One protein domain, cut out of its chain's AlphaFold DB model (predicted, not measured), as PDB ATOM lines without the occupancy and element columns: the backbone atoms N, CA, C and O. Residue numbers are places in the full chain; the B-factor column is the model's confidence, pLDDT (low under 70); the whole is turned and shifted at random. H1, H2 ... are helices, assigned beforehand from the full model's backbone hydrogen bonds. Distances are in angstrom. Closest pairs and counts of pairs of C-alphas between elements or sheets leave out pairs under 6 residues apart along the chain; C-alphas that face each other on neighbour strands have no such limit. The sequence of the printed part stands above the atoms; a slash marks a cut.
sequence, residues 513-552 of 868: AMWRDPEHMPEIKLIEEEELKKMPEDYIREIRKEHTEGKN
ATOM      1  N   ALA A 513      -8.904  35.181  83.346       61.31
ATOM      2  CA  ALA A 513      -8.662  36.539  82.864       61.31
ATOM      3  C   ALA A 513      -7.247  37.038  83.232       61.31
ATOM      4  O   ALA A 513      -6.833  36.957  84.387       61.31
ATOM      5  N   MET A 514      -6.527  37.642  82.275       68.94
ATOM      6  CA  MET A 514      -5.310  38.412  82.580       68.94
ATOM      7  C   MET A 514      -5.646  39.552  83.548       68.94
ATOM      8  O   MET A 514      -6.556  40.339  83.271       68.94
ATOM      9  N   TRP A 515      -4.901  39.654  84.654       71.31
ATOM     10  CA  TRP A 515      -5.104  40.693  85.664       71.31
ATOM     11  C   TRP A 515      -4.964  42.085  85.042       71.31
ATOM     12  O   TRP A 515      -3.948  42.412  84.424       71.31
ATOM     13  N   ARG A 516      -6.021  42.887  85.181       71.38
ATOM     14  CA  ARG A 516      -6.053  44.294  84.784       71.38
ATOM     15  C   ARG A 516      -5.821  45.152  86.009       71.38
ATOM     16  O   ARG A 516      -6.268  44.779  87.085       71.38
ATOM     17  N   ASP A 517      -5.193  46.301  85.781       76.81
ATOM     18  CA  ASP A 517      -5.062  47.425  86.711       76.81
ATOM     19  C   ASP A 517      -6.234  47.506  87.723       76.81
ATOM     20  O   ASP A 517      -7.383  47.491  87.265       76.81
ATOM     21  N   PRO A 518      -5.997  47.555  89.053       76.75
ATOM     22  CA  PRO A 518      -7.060  47.538  90.063       76.75
ATOM     23  C   PRO A 518      -8.177  48.568  89.843       76.75
ATOM     24  O   PRO A 518      -9.344  48.238  90.058       76.75
ATOM     25  N   GLU A 519      -7.844  49.754  89.323       76.81
ATOM     26  CA  GLU A 519      -8.797  50.813  88.934       76.81
ATOM     27  C   GLU A 519      -9.817  50.348  87.868       76.81
ATOM     28  O   GLU A 519     -10.932  50.858  87.775       76.81
ATOM     29  N   HIS A 520      -9.440  49.360  87.052       76.88
ATOM     30  CA  HIS A 520     -10.193  48.842  85.907       76.88
ATOM     31  C   HIS A 520     -10.742  47.419  86.132       76.88
ATOM     32  O   HIS A 520     -11.285  46.807  85.201       76.88
ATOM     33  N   MET A 521     -10.597  46.874  87.343       80.31
ATOM     34  CA  MET A 521     -11.207  45.610  87.755       80.31
ATOM     35  C   MET A 521     -12.654  45.836  88.220       80.31
ATOM     36  O   MET A 521     -12.949  46.867  88.828       80.31
ATOM     37  N   PRO A 522     -13.581  44.893  87.965       80.25
ATOM     38  CA  PRO A 522     -14.919  44.957  88.544       80.25
ATOM     39  C   PRO A 522     -14.857  44.784  90.069       80.25
ATOM     40  O   PRO A 522     -13.897  44.220  90.597       80.25
ATOM     41  N   GLU A 523     -15.910  45.217  90.774       85.25
ATOM     42  CA  GLU A 523     -16.054  44.972  92.213       85.25
ATOM     43  C   GLU A 523     -15.751  43.507  92.564       85.25
ATOM     44  O   GLU A 523     -16.247  42.591  91.910       85.25
ATOM     45  N   ILE A 524     -15.043  43.264  93.669       85.56
ATOM     46  CA  ILE A 524     -14.700  41.904  94.127       85.56
ATOM     47  C   ILE A 524     -15.927  40.999  94.352       85.56
ATOM     48  O   ILE A 524     -15.802  39.783  94.283       85.56
ATOM     49  N   LYS A 525     -17.126  41.564  94.545       87.88
ATOM     50  CA  LYS A 525     -18.394  40.808  94.622       87.88
ATOM     51  C   LYS A 525     -18.839  40.199  93.278       87.88
ATOM     52  O   LYS A 525     -19.752  39.381  93.262       87.88
ATOM     53  N   LEU A 526     -18.252  40.650  92.167       88.44
ATOM     54  CA  LEU A 526     -18.574  40.272  90.786       88.44
ATOM     55  C   LEU A 526     -17.504  39.362  90.155       88.44
ATOM     56  O   LEU A 526     -17.685  38.904  89.028       88.44
ATOM     57  N   ILE A 527     -16.395  39.116  90.857       85.88
ATOM     58  CA  ILE A 527     -15.327  38.201  90.439       85.88
ATOM     59  C   ILE A 527     -15.643  36.808  91.005       85.88
ATOM     60  O   ILE A 527     -16.023  36.683  92.168       85.88
ATOM     61  N   GLU A 528     -15.483  35.755  90.197       90.81
ATOM     62  CA  GLU A 528     -15.660  34.366  90.646       90.81
ATOM     63  C   GLU A 528     -14.698  34.057  91.817       90.81
ATOM     64  O   GLU A 528     -13.506  34.362  91.739       90.81
ATOM     65  N   GLU A 529     -15.170  33.416  92.898       88.69
ATOM     66  CA  GLU A 529     -14.323  33.099  94.071       88.69
ATOM     67  C   GLU A 529     -13.095  32.243  93.702       88.69
ATOM     68  O   GLU A 529     -12.023  32.384  94.295       88.69
ATOM     69  N   GLU A 530     -13.219  31.405  92.670       87.44
ATOM     70  CA  GLU A 530     -12.119  30.618  92.106       87.44
ATOM     71  C   GLU A 530     -11.064  31.460  91.371       87.44
ATOM     72  O   GLU A 530      -9.909  31.043  91.292       87.44
ATOM     73  N   GLU A 531     -11.420  32.628  90.828       84.62
ATOM     74  CA  GLU A 531     -10.448  33.576  90.271       84.62
ATOM     75  C   GLU A 531      -9.829  34.445  91.365       84.62
ATOM     76  O   GLU A 531      -8.612  34.626  91.363       84.62
ATOM     77  N   LEU A 532     -10.619  34.894  92.348       86.12
ATOM     78  CA  LEU A 532     -10.100  35.595  93.529       86.12
ATOM     79  C   LEU A 532      -9.033  34.765  94.247       86.12
ATOM     80  O   LEU A 532      -7.978  35.290  94.580       86.12
ATOM     81  N   LYS A 533      -9.245  33.454  94.407       88.69
ATOM     82  CA  LYS A 533      -8.273  32.543  95.035       88.69
ATOM     83  C   LYS A 533      -6.944  32.404  94.263       88.69
ATOM     84  O   LYS A 533      -5.976  31.896  94.822       88.69
ATOM     85  N   LYS A 534      -6.882  32.838  92.997       87.88
ATOM     86  CA  LYS A 534      -5.655  32.860  92.174       87.88
ATOM     87  C   LYS A 534      -4.940  34.214  92.220       87.88
ATOM     88  O   LYS A 534      -3.780  34.288  91.829       87.88
ATOM     89  N   MET A 535      -5.617  35.280  92.653       83.62
ATOM     90  CA  MET A 535      -5.040  36.623  92.744       83.62
ATOM     91  C   MET A 535      -4.180  36.762  94.013       83.62
ATOM     92  O   MET A 535      -4.546  36.214  95.054       83.62
ATOM     93  N   PRO A 536      -3.067  37.519  93.979       88.88
ATOM     94  CA  PRO A 536      -2.305  37.838  95.183       88.88
ATOM     95  C   PRO A 536      -3.171  38.598  96.194       88.88
ATOM     96  O   PRO A 536      -3.929  39.492  95.813       88.88
ATOM     97  N   GLU A 537      -3.028  38.297  97.487       84.38
ATOM     98  CA  GLU A 537      -3.854  38.907  98.542       84.38
ATOM     99  C   GLU A 537      -3.752  40.438  98.565       84.38
ATOM    100  O   GLU A 537      -4.747  41.118  98.812       84.38
ATOM    101  N   ASP A 538      -2.582  40.989  98.231       82.25
ATOM    102  CA  ASP A 538      -2.363  42.432  98.095       82.25
ATOM    103  C   ASP A 538      -3.112  43.046  96.909       82.25
ATOM    104  O   ASP A 538      -3.637  44.148  97.027       82.25
ATOM    105  N   TYR A 539      -3.277  42.305  95.814       84.44
ATOM    106  CA  TYR A 539      -4.083  42.737  94.671       84.44
ATOM    107  C   TYR A 539      -5.572  42.784  95.032       84.44
ATOM    108  O   TYR A 539      -6.278  43.745  94.731       84.44
ATOM    109  N   ILE A 540      -6.045  41.773  95.769       88.88
ATOM    110  CA  ILE A 540      -7.412  41.728  96.312       88.88
ATOM    111  C   ILE A 540      -7.617  42.855  97.341       88.88
ATOM    112  O   ILE A 540      -8.707  43.421  97.431       88.88
ATOM    113  N   ARG A 541      -6.581  43.199  98.118       87.19
ATOM    114  CA  ARG A 541      -6.571  44.323  99.066       87.19
ATOM    115  C   ARG A 541      -6.672  45.666  98.342       87.19
ATOM    116  O   ARG A 541      -7.436  46.517  98.783       87.19
ATOM    117  N   GLU A 542      -5.955  45.835  97.235       84.75
ATOM    118  CA  GLU A 542      -5.921  47.068  96.444       84.75
ATOM    119  C   GLU A 542      -7.230  47.289  95.672       84.75
ATOM    120  O   GLU A 542      -7.834  48.348  95.808       84.75
ATOM    121  N   ILE A 543      -7.781  46.257  95.015       84.19
ATOM    122  CA  ILE A 543      -9.131  46.327  94.419       84.19
ATOM    123  C   ILE A 543     -10.197  46.558  95.510       84.19
ATOM    124  O   ILE A 543     -11.139  47.318  95.299       84.19
ATOM    125  N   ARG A 544     -10.070  45.953  96.707       86.88
ATOM    126  CA  ARG A 544     -10.968  46.265  97.841       86.88
ATOM    127  C   ARG A 544     -10.895  47.737  98.202       86.88
ATOM    128  O   ARG A 544     -11.944  48.341  98.359       86.88
ATOM    129  N   LYS A 545      -9.686  48.279  98.339       86.06
ATOM    130  CA  LYS A 545      -9.452  49.676  98.695       86.06
ATOM    131  C   LYS A 545     -10.096  50.609  97.669       86.06
ATOM    132  O   LYS A 545     -10.886  51.465  98.051       86.06
ATOM    133  N   GLU A 546      -9.848  50.379  96.385       81.38
ATOM    134  CA  GLU A 546     -10.396  51.207  95.308       81.38
ATOM    135  C   GLU A 546     -11.934  51.172  95.286       81.38
ATOM    136  O   GLU A 546     -12.582  52.205  95.180       81.38
ATOM    137  N   HIS A 547     -12.546  50.005  95.519       75.38
ATOM    138  CA  HIS A 547     -14.008  49.849  95.535       75.38
ATOM    139  C   HIS A 547     -14.684  50.094  96.906       75.38
ATOM    140  O   HIS A 547     -15.897  49.897  97.020       75.38
ATOM    141  N   THR A 548     -13.961  50.508  97.961       75.31
ATOM    142  CA  THR A 548     -14.560  50.836  99.283       75.31
ATOM    143  C   THR A 548     -14.086  52.143  99.919       75.31
ATOM    144  O   THR A 548     -14.892  52.819 100.558       75.31
ATOM    145  N   GLU A 549     -12.820  52.528  99.751       63.75
ATOM    146  CA  GLU A 549     -12.306  53.862 100.094       63.75
ATOM    147  C   GLU A 549     -12.526  54.846  98.938       63.75
ATOM    148  O   GLU A 549     -12.739  56.041  99.170       63.75
ATOM    149  N   GLY A 550     -12.573  54.335  97.702       54.03
ATOM    150  CA  GLY A 550     -13.069  55.060  96.544       54.03
ATOM    151  C   GLY A 550     -14.543  55.423  96.701       54.03
ATOM    152  O   GLY A 550     -15.456  54.745  96.223       54.03
ATOM    153  N   LYS A 551     -14.782  56.613  97.262       49.97
ATOM    154  CA  LYS A 551     -15.822  57.477  96.699       49.97
ATOM    155  C   LYS A 551     -15.574  57.511  95.198       49.97
ATOM    156  O   LYS A 551     -14.514  57.969  94.789       49.97
ATOM    157  N   ASN A 552     -16.546  57.073  94.402       44.50
ATOM    158  CA  ASN A 552     -16.474  57.145  92.947       44.50
ATOM    159  C   ASN A 552     -16.515  58.608  92.461       44.50
ATOM    160  O   ASN A 552     -17.483  59.055  91.852       44.50
TER     161      ASN A 552
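AT A GLANCE: This is residues 513 to 552 of the 868 residues of an uncharacterized protein of Caenorhabditis nigoni (UniProt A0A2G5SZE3). This is a domain of little regular structure: one ten-residue helix, H2, runs beside a long looping stretch, residues 513 to 528, with the one-turn helix H1 near one end of the whole and residues 549 to 552 as a tail at the other. The printed part has 40 residues with two named helices, H1 then H2, and no named strand; the class is all helix, with only 14 residues in named elements. It is compact, with a radius of gyration of the C-alphas of 9.5 A, and elongated, spanning 27 by 17 by 16 A.

IN THESE COORDINATES: H2, residues 537 to 546, runs 14.3 A from C-alpha 537 at (-3.854, 38.907, 98.542) to C-alpha 546 at (-10.396, 51.207, 95.308). H1, residues 529 to 532, begins at C-alpha 529, (-14.323, 33.099, 94.071).

HOW THE PARTS SIT: H2 and H1 are close but not clearly touching; their closest C-alphas, of Ile 540 and Leu 532, are 7.3 A apart. A tight link of 4 residues joins them. In H2 every O i to N i+4 pair is within hydrogen-bond range; H1 is too short for such a pair, and its one O i to N i+3 pair is within range.

THE WHOLE: The two farthest C-alphas, of Glu 530 and Lys 551, are 27.5 A apart. The printed part has no cut. Its mean pLDDT is 79.3; residues 513 to 514 and 549 to 552 are under 70.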